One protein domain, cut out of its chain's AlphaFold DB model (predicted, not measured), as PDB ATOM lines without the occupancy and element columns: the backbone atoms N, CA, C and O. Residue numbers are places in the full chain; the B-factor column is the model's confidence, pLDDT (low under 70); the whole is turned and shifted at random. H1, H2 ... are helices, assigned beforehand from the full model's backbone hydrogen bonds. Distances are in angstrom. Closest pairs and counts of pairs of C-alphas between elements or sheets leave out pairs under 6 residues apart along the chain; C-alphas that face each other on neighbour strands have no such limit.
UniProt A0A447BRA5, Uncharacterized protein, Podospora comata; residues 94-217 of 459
ATOM      1  N   CYS A  94     220.998 181.984 238.497       82.94
ATOM      2  CA  CYS A  94     219.668 181.362 238.441       82.94
ATOM      3  C   CYS A  94     219.625 179.839 238.674       82.94
ATOM      4  O   CYS A  94     218.696 179.175 238.212       82.94
ATOM      5  N   ARG A  95     220.619 179.267 239.368       81.56
ATOM      6  CA  ARG A  95     220.717 177.820 239.631       81.56
ATOM      7  C   ARG A  95     220.474 177.526 241.107       81.56
ATOM      8  O   ARG A  95     221.283 177.894 241.954       81.56
ATOM      9  N   ILE A  96     219.398 176.804 241.415       67.62
ATOM     10  CA  ILE A  96     219.021 176.429 242.790       67.62
ATOM     11  C   ILE A  96     219.658 175.070 243.166       67.62
ATOM     12  O   ILE A  96     219.009 174.145 243.649       67.62
ATOM     13  N   GLY A  97     220.965 174.930 242.908       61.47
ATOM     14  CA  GLY A  97     221.757 173.733 243.216       61.47
ATOM     15  C   GLY A  97     222.731 173.316 242.108       61.47
ATOM     16  O   GLY A  97     222.555 173.655 240.940       61.47
ATOM     17  N   PHE A  98     223.753 172.535 242.478       52.75
ATOM     18  CA  PHE A  98     224.914 172.218 241.627       52.75
ATOM     19  C   PHE A  98     224.601 171.503 240.298       52.75
ATOM     20  O   PHE A  98     225.357 171.663 239.345       52.75
ATOM     21  N   ASN A  99     223.490 170.763 240.214       58.78
ATOM     22  CA  ASN A  99     223.114 169.966 239.034       58.78
ATOM     23  C   ASN A  99     221.783 170.402 238.390       58.78
ATOM     24  O   ASN A  99     221.226 169.652 237.594       58.78
ATOM     25  N   GLN A 100     221.242 171.573 238.740       69.94
ATOM     26  CA  GLN A 100     219.983 172.050 238.158       69.94
ATOM     27  C   GLN A 100     220.215 172.913 236.909       69.94
ATOM     28  O   GLN A 100     221.204 173.654 236.795       69.94
ATOM     29  N   GLU A 101     219.277 172.808 235.968       78.31
ATOM     30  CA  GLU A 101     219.138 173.758 234.866       78.31
ATOM     31  C   GLU A 101     218.755 175.139 235.429       78.31
ATOM     32  O   GLU A 101     217.999 175.217 236.403       78.31
ATOM     33  N   PRO A 102     219.298 176.235 234.876       82.56
ATOM     34  CA  PRO A 102     218.981 177.569 235.359       82.56
ATOM     35  C   PRO A 102     217.522 177.936 235.060       82.56
ATOM     36  O   PRO A 102     217.062 177.842 233.925       82.56
ATOM     37  N   ASN A 103     216.807 178.410 236.079       88.38
ATOM     38  CA  ASN A 103     215.426 178.872 235.964       88.38
ATOM     39  C   ASN A 103     215.322 180.281 236.550       88.38
ATOM     40  O   ASN A 103     214.970 180.469 237.717       88.38
ATOM     41  N   CYS A 104     215.664 181.292 235.749       87.62
ATOM     42  CA  CYS A 104     215.612 182.680 236.199       87.62
ATOM     43  C   CYS A 104     214.181 183.127 236.528       87.62
ATOM     44  O   CYS A 104     214.005 183.937 237.431       87.62
ATOM     45  N   THR A 105     213.157 182.581 235.859       86.94
ATOM     46  CA  THR A 105     211.758 182.993 236.076       86.94
ATOM     47  C   THR A 105     211.310 182.715 237.511       86.94
ATOM     48  O   THR A 105     210.826 183.625 238.177       86.94
ATOM     49  N   SER A 106     211.540 181.508 238.042       86.00
ATOM     50  CA  SER A 106     211.257 181.235 239.458       86.00
ATOM     51  C   SER A 106     212.266 181.910 240.392       86.00
ATOM     52  O   SER A 106     211.870 182.496 241.399       86.00
ATOM     53  N   THR A 107     213.560 181.870 240.049       87.25
ATOM     54  CA  THR A 107     214.637 182.329 240.942       87.25
ATOM     55  C   THR A 107     214.587 183.834 241.212       87.25
ATOM     56  O   THR A 107     214.861 184.258 242.332       87.25
ATOM     57  N   CYS A 108     214.232 184.644 240.212       86.69
ATOM     58  CA  CYS A 108     214.180 186.099 240.335       86.69
ATOM     59  C   CYS A 108     212.847 186.606 240.899       86.69
ATOM     60  O   CYS A 108     212.825 187.649 241.556       86.69
ATOM     61  N   MET A 109     211.741 185.882 240.687       83.12
ATOM     62  CA  MET A 109     210.457 186.217 241.312       83.12
ATOM     63  C   MET A 109     210.440 185.885 242.811       83.12
ATOM     64  O   MET A 109     209.811 186.617 243.570       83.12
ATOM     65  N   ASN A 110     211.160 184.847 243.251       83.38
ATOM     66  CA  ASN A 110     211.284 184.519 244.669       83.38
ATOM     67  C   ASN A 110     212.390 185.364 245.358       83.38
ATOM     68  O   ASN A 110     213.556 185.244 244.969       83.38
ATOM     69  N   PRO A 111     212.062 186.187 246.379       73.06
ATOM     70  CA  PRO A 111     213.036 187.001 247.114       73.06
ATOM     71  C   PRO A 111     214.221 186.199 247.674       73.06
ATOM     72  O   PRO A 111     215.372 186.526 247.375       73.06
ATOM     73  N   ASP A 112     213.956 185.094 248.382       73.44
ATOM     74  CA  ASP A 112     214.981 184.294 249.081       73.44
ATOM     75  C   ASP A 112     216.089 183.785 248.141       73.44
ATOM     76  O   ASP A 112     217.245 183.618 248.542       73.44
ATOM     77  N   SER A 113     215.738 183.519 246.878       77.06
ATOM     78  CA  SER A 113     216.651 182.969 245.875       77.06
ATOM     79  C   SER A 113     217.259 184.010 244.934       77.06
ATOM     80  O   SER A 113     218.251 183.712 244.271       77.06
ATOM     81  N   ARG A 114     216.730 185.238 244.879       77.62
ATOM     82  CA  ARG A 114     217.225 186.292 243.975       77.62
ATOM     83  C   ARG A 114     218.658 186.711 244.313       77.62
ATOM     84  O   ARG A 114     219.506 186.820 243.432       77.62
ATOM     85  N   SER A 115     218.941 186.888 245.597       67.19
ATOM     86  CA  SER A 115     220.265 187.197 246.158       67.19
ATOM     87  C   SER A 115     221.037 185.930 246.581       67.19
ATOM     88  O   SER A 115     222.037 186.009 247.303       67.19
ATOM     89  N   ALA A 116     220.636 184.747 246.079       66.69
ATOM     90  CA  ALA A 116     221.298 183.464 246.342       66.69
ATOM     91  C   ALA A 116     222.797 183.486 245.999       66.69
ATOM     92  O   ALA A 116     223.607 182.954 246.764       66.69
ATOM     93  N   SER A 117     223.160 184.142 244.896       69.00
ATOM     94  CA  SER A 117     224.537 184.378 244.460       69.00
ATOM     95  C   SER A 117     224.658 185.717 243.736       69.00
ATOM     96  O   SER A 117     223.672 186.260 243.229       69.00
ATOM     97  N   THR A 118     225.890 186.211 243.617       69.06
ATOM     98  CA  THR A 118     226.212 187.431 242.866       69.06
ATOM     99  C   THR A 118     225.791 187.333 241.395       69.06
ATOM    100  O   THR A 118     225.200 188.259 240.842       69.06
ATOM    101  N   SER A 119     226.013 186.167 240.783       72.06
ATOM    102  CA  SER A 119     225.618 185.845 239.411       72.06
ATOM    103  C   SER A 119     224.104 185.770 239.212       72.06
ATOM    104  O   SER A 119     223.604 186.144 238.154       72.06
ATOM    105  N   THR A 120     223.363 185.307 240.220       80.50
ATOM    106  CA  THR A 120     221.897 185.246 240.173       80.50
ATOM    107  C   THR A 120     221.303 186.642 240.253       80.50
ATOM    108  O   THR A 120     220.506 186.999 239.390       80.50
ATOM    109  N   LEU A 121     221.759 187.461 241.206       78.44
ATOM    110  CA  LEU A 121     221.319 188.848 241.339       78.44
ATOM    111  C   LEU A 121     221.555 189.639 240.044       78.44
ATOM    112  O   LEU A 121     220.637 190.295 239.556       78.44
ATOM    113  N   ALA A 122     222.757 189.533 239.468       78.88
ATOM    114  CA  ALA A 122     223.098 190.190 238.210       78.88
ATOM    115  C   ALA A 122     222.171 189.751 237.062       78.88
ATOM    116  O   ALA A 122     221.597 190.607 236.392       78.88
ATOM    117  N   ASN A 123     221.931 188.444 236.886       84.75
ATOM    118  CA  ASN A 123     220.979 187.956 235.880       84.75
ATOM    119  C   ASN A 123     219.561 188.507 236.117       84.75
ATOM    120  O   ASN A 123     218.901 188.920 235.166       84.75
ATOM    121  N   CYS A 124     219.101 188.566 237.370       86.44
ATOM    122  CA  CYS A 124     217.785 189.106 237.709       86.44
ATOM    123  C   CYS A 124     217.655 190.607 237.400       86.44
ATOM    124  O   CYS A 124     216.628 191.020 236.865       86.44
ATOM    125  N   VAL A 125     218.682 191.414 237.689       85.56
ATOM    126  CA  VAL A 125     218.707 192.856 237.370       85.56
ATOM    127  C   VAL A 125     218.784 193.097 235.859       85.56
ATOM    128  O   VAL A 125     218.071 193.963 235.350       85.56
ATOM    129  N   THR A 126     219.576 192.306 235.128       86.25
ATOM    130  CA  THR A 126     219.662 192.363 233.658       86.25
ATOM    131  C   THR A 126     218.311 192.052 233.011       86.25
ATOM    132  O   THR A 126     217.836 192.816 232.173       86.25
ATOM    133  N   LEU A 127     217.644 190.974 233.441       87.75
ATOM    134  CA  LEU A 127     216.332 190.574 232.919       87.75
ATOM    135  C   LEU A 127     215.229 191.583 233.267       87.75
ATOM    136  O   LEU A 127     214.395 191.897 232.421       87.75
ATOM    137  N   ALA A 128     215.248 192.131 234.485       87.94
ATOM    138  CA  ALA A 128     214.294 193.148 234.915       87.94
ATOM    139  C   ALA A 128     214.460 194.474 234.152       87.94
ATOM    140  O   ALA A 128     213.472 195.053 233.706       87.94
ATOM    141  N   SER A 129     215.703 194.920 233.943       85.69
ATOM    142  CA  SER A 129     216.009 196.102 233.125       85.69
ATOM    143  C   SER A 129     215.566 195.910 231.672       85.69
ATOM    144  O   SER A 129     214.961 196.807 231.087       85.69
ATOM    145  N   ALA A 130     215.810 194.730 231.092       84.75
ATOM    146  CA  ALA A 130     215.402 194.417 229.726       84.75
ATOM    147  C   ALA A 130     213.869 194.383 229.548       84.75
ATOM    148  O   ALA A 130     213.376 194.898 228.546       84.75
ATOM    149  N   GLU A 131     213.104 193.857 230.515       88.94
ATOM    150  CA  GLU A 131     211.631 193.929 230.495       88.94
ATOM    151  C   GLU A 131     211.137 195.378 230.461       88.94
ATOM    152  O   GLU A 131     210.367 195.740 229.572       88.94
ATOM    153  N   VAL A 132     211.641 196.223 231.366       85.25
ATOM    154  CA  VAL A 132     211.239 197.634 231.458       85.25
ATOM    155  C   VAL A 132     211.599 198.407 230.180       85.25
ATOM    156  O   VAL A 132     210.770 199.175 229.698       85.25
ATOM    157  N   LEU A 133     212.766 198.162 229.565       83.75
ATOM    158  CA  LEU A 133     213.143 198.786 228.284       83.75
ATOM    159  C   LEU A 133     212.265 198.333 227.107       83.75
ATOM    160  O   LEU A 133     211.961 199.137 226.223       83.75
ATOM    161  N   ILE A 134     211.843 197.064 227.078       84.69
ATOM    162  CA  ILE A 134     210.902 196.549 226.068       84.69
ATOM    163  C   ILE A 134     209.516 197.167 226.279       84.69
ATOM    164  O   ILE A 134     208.863 197.575 225.316       84.69
ATOM    165  N   ARG A 135     209.070 197.276 227.535       86.38
ATOM    166  CA  ARG A 135     207.790 197.884 227.915       86.38
ATOM    167  C   ARG A 135     207.739 199.379 227.600       86.38
ATOM    168  O   ARG A 135     206.723 199.845 227.092       86.38
ATOM    169  N   SER A 136     208.834 200.108 227.816       83.06
ATOM    170  CA  SER A 136     208.959 201.532 227.476       83.06
ATOM    171  C   SER A 136     209.190 201.798 225.981       83.06
ATOM    172  O   SER A 136     209.422 202.943 225.594       83.06
ATOM    173  N   GLY A 137     209.193 200.759 225.133       81.12
ATOM    174  CA  GLY A 137     209.472 200.865 223.696       81.12
ATOM    175  C   GLY A 137     210.895 201.323 223.358       81.12
ATOM    176  O   GLY A 137     211.166 201.688 222.219       81.12
ATOM    177  N   SER A 138     211.803 201.331 224.340       79.06
ATOM    178  CA  SER A 138     213.202 201.749 224.181       79.06
ATOM    179  C   SER A 138     214.103 200.610 223.689       79.06
ATOM    180  O   SER A 138     215.172 200.873 223.145       79.06
ATOM    181  N   LEU A 139     213.661 199.355 223.834       79.62
ATOM    182  CA  LEU A 139     214.272 198.165 223.241       79.62
ATOM    183  C   LEU A 139     213.254 197.464 222.328       79.62
ATOM    184  O   LEU A 139     212.094 197.271 222.699       79.62
ATOM    185  N   ALA A 140     213.680 197.098 221.118       75.88
ATOM    186  CA  ALA A 140     212.812 196.463 220.131       75.88
ATOM    187  C   ALA A 140     212.398 195.040 220.555       75.88
ATOM    188  O   ALA A 140     213.153 194.324 221.208       75.88
ATOM    189  N   TRP A 141     211.196 194.617 220.149       73.50
ATOM    190  CA  TRP A 141     210.702 193.254 220.352       73.50
ATOM    191  C   TRP A 141     210.041 192.715 219.070       73.50
ATOM    192  O   TRP A 141     209.207 193.427 218.504       73.50
ATOM    193  N   PRO A 142     210.298 191.458 218.651       70.81
ATOM    194  CA  PRO A 142     211.157 190.460 219.302       70.81
ATOM    195  C   PRO A 142     212.640 190.857 219.330       70.81
ATOM    196  O   PRO A 142     213.084 191.642 218.497       70.81
ATOM    197  N   LEU A 143     213.368 190.328 220.318       78.12
ATOM    198  CA  LEU A 143     214.834 190.382 220.352       78.12
ATOM    199  C   LEU A 143     215.421 189.494 219.239       78.12
ATOM    200  O   LEU A 143     214.682 188.751 218.582       78.12
ATOM    201  N   ASP A 144     216.739 189.559 219.042       81.31
ATOM    202  CA  ASP A 144     217.425 188.743 218.037       81.31
ATOM    203  C   ASP A 144     217.252 187.235 218.319       81.31
ATOM    204  O   ASP A 144     216.947 186.822 219.446       81.31
ATOM    205  N   SER A 145     217.435 186.383 217.304       79.19
ATOM    206  CA  SER A 145     217.264 184.927 217.454       79.19
ATOM    207  C   SER A 145     218.180 184.336 218.522       79.19
ATOM    208  O   SER A 145     217.810 183.369 219.195       79.19
ATOM    209  N   ASP A 146     219.349 184.943 218.687       80.81
ATOM    210  CA  ASP A 146     220.401 184.494 219.588       80.81
ATOM    211  C   ASP A 146     220.062 184.884 221.035       80.81
ATOM    212  O   ASP A 146     220.012 184.002 221.893       80.81
ATOM    213  N   ASP A 147     219.665 186.141 221.286       79.19
ATOM    214  CA  ASP A 147     219.145 186.596 222.589       79.19
ATOM    215  C   ASP A 147     217.926 185.765 223.028       79.19
ATOM    216  O   ASP A 147     217.817 185.334 224.176       79.19
ATOM    217  N   MET A 148     217.002 185.484 222.101       80.12
ATOM    218  CA  MET A 148     215.823 184.650 222.360       80.12
ATOM    219  C   MET A 148     216.171 183.182 222.646       80.12
ATOM    220  O   MET A 148     215.397 182.485 223.308       80.12
ATOM    221  N   THR A 149     217.312 182.699 222.153       84.19
ATOM    222  CA  THR A 149     217.826 181.356 222.450       84.19
ATOM    223  C   THR A 149     218.528 181.333 223.806       84.19
ATOM    224  O   THR A 149     218.285 180.416 224.592       84.19
ATOM    225  N   GLU A 150     219.309 182.369 224.133       81.94
ATOM    226  CA  GLU A 150     219.922 182.538 225.453       81.94
ATOM    227  C   GLU A 150     218.846 182.651 226.547       81.94
ATOM    228  O   GLU A 150     218.866 181.872 227.497       81.94
ATOM    229  N   LEU A 151     217.820 183.492 226.372       85.25
ATOM    230  CA  LEU A 151     216.691 183.604 227.309       85.25
ATOM    231  C   LEU A 151     216.030 182.254 227.630       85.25
ATOM    232  O   LEU A 151     215.809 181.928 228.801       85.25
ATOM    233  N   ARG A 152     215.760 181.429 226.611       84.94
ATOM    234  CA  ARG A 152     215.181 180.087 226.802       84.94
ATOM    235  C   ARG A 152     216.122 179.153 227.558       84.94
ATOM    236  O   ARG A 152     215.645 178.394 228.398       84.94
ATOM    237  N   ALA A 153     217.430 179.233 227.314       84.56
ATOM    238  CA  ALA A 153     218.430 178.432 228.019       84.56
ATOM    239  C   ALA A 153     218.496 178.733 229.531       84.56
ATOM    240  O   ALA A 153     218.934 177.872 230.286       84.56
ATOM    241  N   TYR A 154     218.024 179.907 229.973       85.62
ATOM    242  CA  TYR A 154     217.877 180.291 231.387       85.62
ATOM    243  C   TYR A 154     216.419 180.233 231.903       85.62
ATOM    244  O   TYR A 154     216.089 180.823 232.938       85.62
ATOM    245  N   GLY A 155     215.523 179.536 231.195       84.88
ATOM    246  CA  GLY A 155     214.132 179.336 231.612       84.88
ATOM    247  C   GLY A 155     213.230 180.569 231.461       84.88
ATOM    248  O   GLY A 155     212.199 180.666 232.133       84.88
ATOM    249  N   VAL A 156     213.595 181.526 230.599       86.19
ATOM    250  CA  VAL A 156     212.817 182.742 230.313       86.19
ATOM    251  C   VAL A 156     212.105 182.597 228.967       86.19
ATOM    252  O   VAL A 156     212.635 182.921 227.908       86.19
ATOM    253  N   ASN A 157     210.866 182.104 229.001       81.44
ATOM    254  CA  ASN A 157     210.084 181.860 227.783       81.44
ATOM    255  C   ASN A 157     209.497 183.141 227.165       81.44
ATOM    256  O   ASN A 157     209.342 183.229 225.946       81.44
ATOM    257  N   LYS A 158     209.148 184.121 228.007       81.62
ATOM    258  CA  LYS A 158     208.565 185.410 227.620       81.62
ATOM    259  C   LYS A 158     209.012 186.484 228.605       81.62
ATOM    260  O   LYS A 158     208.549 186.515 229.740       81.62
ATOM    261  N   ILE A 159     209.878 187.389 228.158       82.94
ATOM    262  CA  ILE A 159     210.359 188.490 229.003       82.94
ATOM    263  C   ILE A 159     209.265 189.532 229.296       82.94
ATOM    264  O   ILE A 159     209.302 190.171 230.332       82.94
ATOM    265  N   ARG A 160     208.236 189.649 228.441       79.88
ATOM    266  CA  ARG A 160     207.062 190.516 228.680       79.88
ATOM    267  C   ARG A 160     206.154 190.058 229.828       79.88
ATOM    268  O   ARG A 160     205.351 190.850 230.301       79.88
ATOM    269  N   ASP A 161     206.254 188.794 230.237       81.56
ATOM    270  CA  ASP A 161     205.447 188.232 231.328       81.56
ATOM    271  C   ASP A 161     206.166 188.404 232.691       81.56
ATOM    272  O   ASP A 161     205.669 187.963 233.727       81.56
ATOM    273  N   TRP A 162     207.354 189.025 232.705       84.50
ATOM    274  CA  TRP A 162     208.095 189.357 233.920       84.50
ATOM    275  C   TRP A 162     207.628 190.682 234.528       84.50
ATOM    276  O   TRP A 162     207.262 191.616 233.826       84.50
ATOM    277  N   ASN A 163     207.713 190.790 235.855       86.00
ATOM    278  CA  ASN A 163     207.529 192.052 236.569       86.00
ATOM    279  C   ASN A 163     208.901 192.636 236.937       86.00
ATOM    280  O   ASN A 163     209.342 192.538 238.086       86.00
ATOM    281  N   GLY A 164     209.596 193.213 235.952       85.00
ATOM    282  CA  GLY A 164     210.912 193.822 236.143       85.00
ATOM    283  C   GLY A 164     210.871 194.974 237.146       85.00
ATOM    284  O   GLY A 164     211.733 195.069 238.018       85.00
ATOM    285  N   SER A 165     209.796 195.762 237.119       86.56
ATOM    286  CA  SER A 165     209.509 196.822 238.094       86.56
ATOM    287  C   SER A 165     209.559 196.350 239.552       86.56
ATOM    288  O   SER A 165     210.210 196.985 240.379       86.56
ATOM    289  N   SER A 166     208.934 195.214 239.877       87.81
ATOM    290  CA  SER A 166     208.949 194.659 241.238       87.81
ATOM    291  C   SER A 166     210.339 194.164 241.647       87.81
ATOM    292  O   SER A 166     210.763 194.409 242.780       87.81
ATOM    293  N   VAL A 167     211.068 193.521 240.727       87.25
ATOM    294  CA  VAL A 167     212.440 193.042 240.966       87.25
ATOM    295  C   VAL A 167     213.380 194.214 241.254       87.25
ATOM    296  O   VAL A 167     214.083 194.188 242.263       87.25
ATOM    297  N   LEU A 168     213.353 195.261 240.422       87.31
ATOM    298  CA  LEU A 168     214.155 196.476 240.607       87.31
ATOM    299  C   LEU A 168     213.764 197.230 241.884       87.31
ATOM    300  O   LEU A 168     214.645 197.675 242.615       87.31
ATOM    301  N   GLY A 169     212.467 197.304 242.199       87.69
ATOM    302  CA  GLY A 169     211.966 197.915 243.430       87.69
ATOM    303  C   GLY A 169     212.508 197.249 244.698       87.69
ATOM    304  O   GLY A 169     212.989 197.943 245.593       87.69
ATOM    305  N   SER A 170     212.516 195.911 244.772       85.00
ATOM    306  CA  SER A 170     213.080 195.220 245.948       85.00
ATOM    307  C   SER A 170     214.615 195.213 245.963       85.00
ATOM    308  O   SER A 170     215.201 195.258 247.043       85.00
ATOM    309  N   VAL A 171     215.284 195.257 244.802       83.62
ATOM    310  CA  VAL A 171     216.734 195.526 244.751       83.62
ATOM    311  C   VAL A 171     217.031 196.905 245.341       83.62
ATOM    312  O   VAL A 171     217.810 196.983 246.282       83.62
ATOM    313  N   LEU A 172     216.351 197.967 244.893       86.81
ATOM    314  CA  LEU A 172     216.512 199.318 245.440       86.81
ATOM    315  C   LEU A 172     216.202 199.387 246.945       86.81
ATOM    316  O   LEU A 172     216.935 200.033 247.691       86.81
ATOM    317  N   GLN A 173     215.154 198.703 247.411       86.81
ATOM    318  CA  GLN A 173     214.819 198.633 248.835       86.81
ATOM    319  C   GLN A 173     215.955 198.009 249.660       86.81
ATOM    320  O   GLN A 173     216.317 198.548 250.707       86.81
ATOM    321  N   CYS A 174     216.561 196.926 249.168       81.81
ATOM    322  CA  CYS A 174     217.746 196.319 249.770       81.81
ATOM    323  C   CYS A 174     218.978 197.248 249.698       81.81
ATOM    324  O   CYS A 174     219.735 197.353 250.668       81.81
ATOM    325  N   THR A 175     219.158 197.984 248.595       81.62
ATOM    326  CA  THR A 175     220.243 198.964 248.411       81.62
ATOM    327  C   THR A 175     220.157 200.081 249.457       81.62
ATOM    328  O   THR A 175     221.150 200.371 250.125       81.62
ATOM    329  N   VAL A 176     218.963 200.652 249.655       85.31
ATOM    330  CA  VAL A 176     218.690 201.700 250.654       85.31
ATOM    331  C   VAL A 176     218.829 201.169 252.082       85.31
ATOM    332  O   VAL A 176     219.463 201.809 252.919       85.31
ATOM    333  N   ALA A 177     218.288 199.981 252.364       81.31
ATOM    334  CA  ALA A 177     218.387 199.368 253.687       81.31
ATOM    335  C   ALA A 177     219.826 198.988 254.071       81.31
ATOM    336  O   ALA A 177     220.164 199.038 255.250       81.31
ATOM    337  N   SER A 178     220.682 198.668 253.093       77.81
ATOM    338  CA  SER A 178     222.111 198.421 253.322       77.81
ATOM    339  C   SER A 178     222.804 199.650 253.930       77.81
ATOM    340  O   SER A 178     223.482 199.513 254.943       77.81
ATOM    341  N   CYS A 179     222.548 200.857 253.404       75.69
ATOM    342  CA  CYS A 179     223.064 202.108 253.983       75.69
ATOM    343  C   CYS A 179     222.469 202.447 255.359       75.69
ATOM    344  O   CYS A 179     223.078 203.156 256.151       75.69
ATOM    345  N   GLN A 180     221.219 202.040 255.601       75.31
ATOM    346  CA  GLN A 180     220.465 202.378 256.814       75.31
ATOM    347  C   GLN A 180     220.632 201.329 257.928       75.31
ATOM    348  O   GLN A 180     219.958 201.414 258.958       75.31
ATOM    349  N   ALA A 181     221.507 200.338 257.735       66.19
ATOM    350  CA  ALA A 181     221.785 199.311 258.729       66.19
ATOM    351  C   ALA A 181     222.326 199.942 260.033       66.19
ATOM    352  O   ALA A 181     223.204 200.807 259.983       66.19
ATOM    353  N   PRO A 182     221.833 199.514 261.214       53.00
ATOM    354  CA  PRO A 182     222.050 200.221 262.482       53.00
ATOM    355  C   PRO A 182     223.512 200.273 262.947       53.00
ATOM    356  O   PRO A 182     223.844 201.105 263.789       53.00
ATOM    357  N   ASP A 183     224.379 199.421 262.398       52.97
ATOM    358  CA  ASP A 183     225.798 199.360 262.756       52.97
ATOM    359  C   ASP A 183     226.670 200.381 261.990       52.97
ATOM    360  O   ASP A 183     227.857 200.504 262.284       52.97
ATOM    361  N   GLY A 184     226.108 201.128 261.022       46.81
ATOM    362  CA  GLY A 184     226.725 202.316 260.395       46.81
ATOM    363  C   GLY A 184     228.050 202.101 259.644       46.81
ATOM    364  O   GLY A 184     228.673 203.063 259.200       46.81
ATOM    365  N   LEU A 185     228.485 200.849 259.500       46.78
ATOM    366  CA  LEU A 185     229.846 200.438 259.133       46.78
ATOM    367  C   LEU A 185     230.242 200.688 257.667       46.78
ATOM    368  O   LEU A 185     231.385 200.430 257.304       46.78
ATOM    369  N   LEU A 186     229.301 201.129 256.826       53.81
ATOM    370  CA  LEU A 186     229.433 201.165 255.364       53.81
ATOM    371  C   LEU A 186     228.914 202.476 254.730       53.81
ATOM    372  O   LEU A 186     228.744 202.542 253.516       53.81
ATOM    373  N   GLY A 187     228.698 203.531 255.523       60.53
ATOM    374  CA  GLY A 187     228.386 204.879 255.022       60.53
ATOM    375  C   GLY A 187     226.906 205.170 254.713       60.53
ATOM    376  O   GLY A 187     226.054 204.284 254.669       60.53
ATOM    377  N   ASN A 188     226.603 206.458 254.516       71.00
ATOM    378  CA  ASN A 188     225.252 206.957 254.236       71.00
ATOM    379  C   ASN A 188     224.900 206.851 252.743       71.00
ATOM    380  O   ASN A 188     225.718 207.160 251.883       71.00
ATOM    381  N   CYS A 189     223.640 206.535 252.436       75.12
ATOM    382  CA  CYS A 189     223.119 206.580 251.066       75.12
ATOM    383  C   CYS A 189     223.120 208.008 250.494       75.12
ATOM    384  O   CYS A 189     222.719 208.954 251.178       75.12
ATOM    385  N   SER A 190     223.455 208.136 249.206       79.00
ATOM    386  CA  SER A 190     223.245 209.369 248.434       79.00
ATOM    387  C   SER A 190     221.769 209.816 248.486       79.00
ATOM    388  O   SER A 190     220.872 208.963 248.412       79.00
ATOM    389  N   PRO A 191     221.478 211.134 248.561       79.94
ATOM    390  CA  PRO A 191     220.109 211.645 248.481       79.94
ATOM    391  C   PRO A 191     219.388 211.226 247.191       79.94
ATOM    392  O   PRO A 191     218.175 211.025 247.223       79.94
ATOM    393  N   ASP A 192     220.106 211.028 246.083       81.12
ATOM    394  CA  ASP A 192     219.516 210.592 244.811       81.12
ATOM    395  C   ASP A 192     218.916 209.185 244.923       81.12
ATOM    396  O   ASP A 192     217.791 208.936 244.488       81.12
ATOM    397  N   LEU A 193     219.626 208.281 245.603       81.44
ATOM    398  CA  LEU A 193     219.177 206.912 245.839       81.44
ATOM    399  C   LEU A 193     217.965 206.860 246.789       81.44
ATOM    400  O   LEU A 193     217.046 206.069 246.581       81.44
ATOM    401  N   LEU A 194     217.923 207.745 247.791       82.81
ATOM    402  CA  LEU A 194     216.769 207.903 248.686       82.81
ATOM    403  C   LEU A 194     215.544 208.488 247.961       82.81
ATOM    404  O   LEU A 194     214.408 208.130 248.271       82.81
ATOM    405  N   ASN A 195     215.754 209.371 246.981       84.44
ATOM    406  CA  ASN A 195     214.674 209.938 246.175       84.44
ATOM    407  C   ASN A 195     214.052 208.903 245.225       84.44
ATOM    408  O   ASN A 195     212.829 208.885 245.068       84.44
ATOM    409  N   LEU A 196     214.862 207.996 244.666       83.44
ATOM    410  CA  LEU A 196     214.394 206.903 243.806       83.44
ATOM    411  C   LEU A 196     213.469 205.906 244.518       83.44
ATOM    412  O   LEU A 196     212.684 205.244 243.850       83.44
ATOM    413  N   GLN A 197     213.489 205.817 245.856       79.19
ATOM    414  CA  GLN A 197     212.626 204.896 246.616       79.19
ATOM    415  C   GLN A 197     211.115 205.147 246.400       79.19
ATOM    416  O   GLN A 197     210.290 204.312 246.762       79.19
ATOM    417  N   ARG A 198     210.741 206.297 245.819       76.62
ATOM    418  CA  ARG A 198     209.355 206.675 245.489       76.62
ATOM    419  C   ARG A 198     209.023 206.580 243.992       76.62
ATOM    420  O   ARG A 198     207.971 207.068 243.592       76.62
ATOM    421  N   VAL A 199     209.923 206.039 243.170       80.88
ATOM    422  CA  VAL A 199     209.788 205.990 241.708       80.88
ATOM    423  C   VAL A 199     209.443 204.570 241.266       80.88
ATOM    424  O   VAL A 199     210.178 203.629 241.561       80.88
ATOM    425  N   ASP A 200     208.349 204.426 240.522       81.56
ATOM    426  CA  ASP A 200     208.021 203.176 239.840       81.56
ATOM    427  C   ASP A 200     208.894 203.002 238.589       81.56
ATOM    428  O   ASP A 200     209.046 203.914 237.776       81.56
ATOM    429  N   PHE A 201     209.460 201.807 238.408       82.38
ATOM    430  CA  PHE A 201     210.309 201.482 237.258       82.38
ATOM    431  C   PHE A 201     209.476 201.125 236.018       82.38
ATOM    432  O   PHE A 201     209.402 199.971 235.594       82.38
ATOM    433  N   ASP A 202     208.795 202.117 235.447       80.50
ATOM    434  CA  ASP A 202     207.927 201.980 234.268       80.50
ATOM    435  C   ASP A 202     208.586 202.416 232.946       80.50
ATOM    436  O   ASP A 202     208.145 202.010 231.868       80.50
ATOM    437  N   SER A 203     209.658 203.204 233.035       80.75
ATOM    438  CA  SER A 203     210.198 204.026 231.952       80.75
ATOM    439  C   SER A 203     211.725 203.969 231.884       80.75
ATOM    440  O   SER A 203     212.412 203.821 232.896       80.75
ATOM    441  N   SER A 204     212.298 204.145 230.692       77.88
ATOM    442  CA  SER A 204     213.756 204.129 230.492       77.88
ATOM    443  C   SER A 204     214.495 205.255 231.232       77.88
ATOM    444  O   SER A 204     215.635 205.066 231.651       77.88
ATOM    445  N   SER A 205     213.840 206.389 231.492       78.56
ATOM    446  CA  SER A 205     214.360 207.464 232.351       78.56
ATOM    447  C   SER A 205     214.535 207.033 233.810       78.56
ATOM    448  O   SER A 205     215.533 207.400 234.430       78.56
ATOM    449  N   SER A 206     213.617 206.228 234.361       80.94
ATOM    450  CA  SER A 206     213.735 205.707 235.734       80.94
ATOM    451  C   SER A 206     214.932 204.758 235.896       80.94
ATOM    452  O   SER A 206     215.650 204.827 236.896       80.94
ATOM    453  N   LEU A 207     215.216 203.942 234.870       80.38
ATOM    454  CA  LEU A 207     216.394 203.068 234.816       80.38
ATOM    455  C   LEU A 207     217.702 203.862 234.742       80.38
ATOM    456  O   LEU A 207     218.646 203.532 235.452       80.38
ATOM    457  N   LEU A 208     217.755 204.921 233.926       79.75
ATOM    458  CA  LEU A 208     218.920 205.812 233.854       79.75
ATOM    459  C   LEU A 208     219.163 206.536 235.188       79.75
ATOM    460  O   LEU A 208     220.309 206.669 235.615       79.75
ATOM    461  N   GLY A 209     218.093 206.941 235.883       78.31
ATOM    462  CA  GLY A 209     218.175 207.475 237.245       78.31
ATOM    463  C   GLY A 209     218.791 206.473 238.225       78.31
ATOM    464  O   GLY A 209     219.731 206.817 238.941       78.31
ATOM    465  N   LEU A 210     218.324 205.219 238.206       80.88
ATOM    466  CA  LEU A 210     218.878 204.138 239.027       80.88
ATOM    467  C   LEU A 210     220.340 203.836 238.689       80.88
ATOM    468  O   LEU A 210     221.148 203.711 239.602       80.88
ATOM    469  N   GLN A 211     220.702 203.764 237.408       81.25
ATOM    470  CA  GLN A 211     222.089 203.570 236.981       81.25
ATOM    471  C   GLN A 211     222.991 204.701 237.496       81.25
ATOM    472  O   GLN A 211     224.056 204.425 238.048       81.25
ATOM    473  N   SER A 212     222.550 205.959 237.381       77.44
ATOM    474  CA  SER A 212     223.290 207.124 237.880       77.44
ATOM    475  C   SER A 212     223.481 207.064 239.403       77.44
ATOM    476  O   SER A 212     224.605 207.170 239.889       77.44
ATOM    477  N   ALA A 213     222.415 206.790 240.162       77.94
ATOM    478  CA  ALA A 213     222.476 206.691 241.624       77.94
ATOM    479  C   ALA A 213     223.270 205.470 242.128       77.94
ATOM    480  O   ALA A 213     223.882 205.532 243.193       77.94
ATOM    481  N   LEU A 214     223.282 204.362 241.377       75.62
ATOM    482  CA  LEU A 214     224.124 203.199 241.668       75.62
ATOM    483  C   LEU A 214     225.595 203.424 241.295       75.62
ATOM    484  O   LEU A 214     226.457 202.754 241.856       75.62
ATOM    485  N   THR A 215     225.903 204.370 240.400       73.06
ATOM    486  CA  THR A 215     227.295 204.682 240.027       73.06
ATOM    487  C   THR A 215     228.072 205.246 241.218       73.06
ATOM    488  O   THR A 215     229.211 204.848 241.430       73.06
ATOM    489  N   SER A 216     227.432 206.082 242.042       70.44
ATOM    490  CA  SER A 216     228.004 206.638 243.276       70.44
ATOM    491  C   SER A 216     227.625 205.870 244.550       70.44
ATOM    492  O   SER A 216     227.917 206.314 245.655       70.44
ATOM    493  N   TYR A 217     226.992 204.696 244.443       73.25
ATOM    494  CA  TYR A 217     226.576 203.913 245.618       73.25
ATOM    495  C   TYR A 217     227.750 203.356 246.437       73.25
ATOM    496  O   TYR A 217     227.630 203.167 247.646       73.25
TER     497      TYR A 217
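This is residues 94 to 217 of the 459 residues of an uncharacterized protein of Podospora comata (UniProt A0A447BRA5). One long helix, H3, runs through the middle of a flat body, with short H1 and H2 by its first part, H5 slanting away from its middle, and the hairpin of H6 and H7 meeting it through the first residues of H7. H4 lies off the other side of H3 from that hairpin, touching no helix. The printed part has 124 residues with seven named helices, H1 to H7 in order, and no named strand: all helix. It is compact, with a radius of gyration of the C-alphas of 15.3 A and spans of 45 by 37 by 19 A.

H1, residues 104 to 109, touches residues 120 to 124 of H3, residues 118 to 135, about perpendicular at 86 degrees; their closest C-alphas, Cys 108 and Cys 124, are 5.4 A apart. H2, residues 111 to 114, only just touches H3, only at the corner, with 3 pairs of C-alphas within 8 A, the closest Arg 114 and Leu 121 at 5.5 A. H3 is the hub. H4, residues 145 to 153, is apart from H3. H5, residues 164 to 179, touches H3 with residues 164 to 168 alone, at a steep tilt of 48 degrees, opposite ways; C-alphas 128 and 164 are closest, at 3.7 A. H6, residues 191 to 196, and H7, residues 204 to 215, form a helical hairpin, closest at C-alphas 193 and 213, 5.4 A. Every O i to N i+4 pair is within hydrogen-bond range in H1, H3, H4, H6 and H7, and 11 of 12 in H5; H2 is too short for one.

H1 begins at C-alpha 104 (215.612, 182.680, 236.199). H3 spans 25.9 A, H5 23.1 A and H7 16.6 A, ending at C-alpha 215 (227.295, 204.682, 240.027).

The farthest C-alphas, Ser 145 and Asp 183, are 48.3 A apart. The printed part has no cut; the link H5 to H6 is long. Model pLDDT is under 70 at residues 96 to 100, 115 to 118 and 181 to 187.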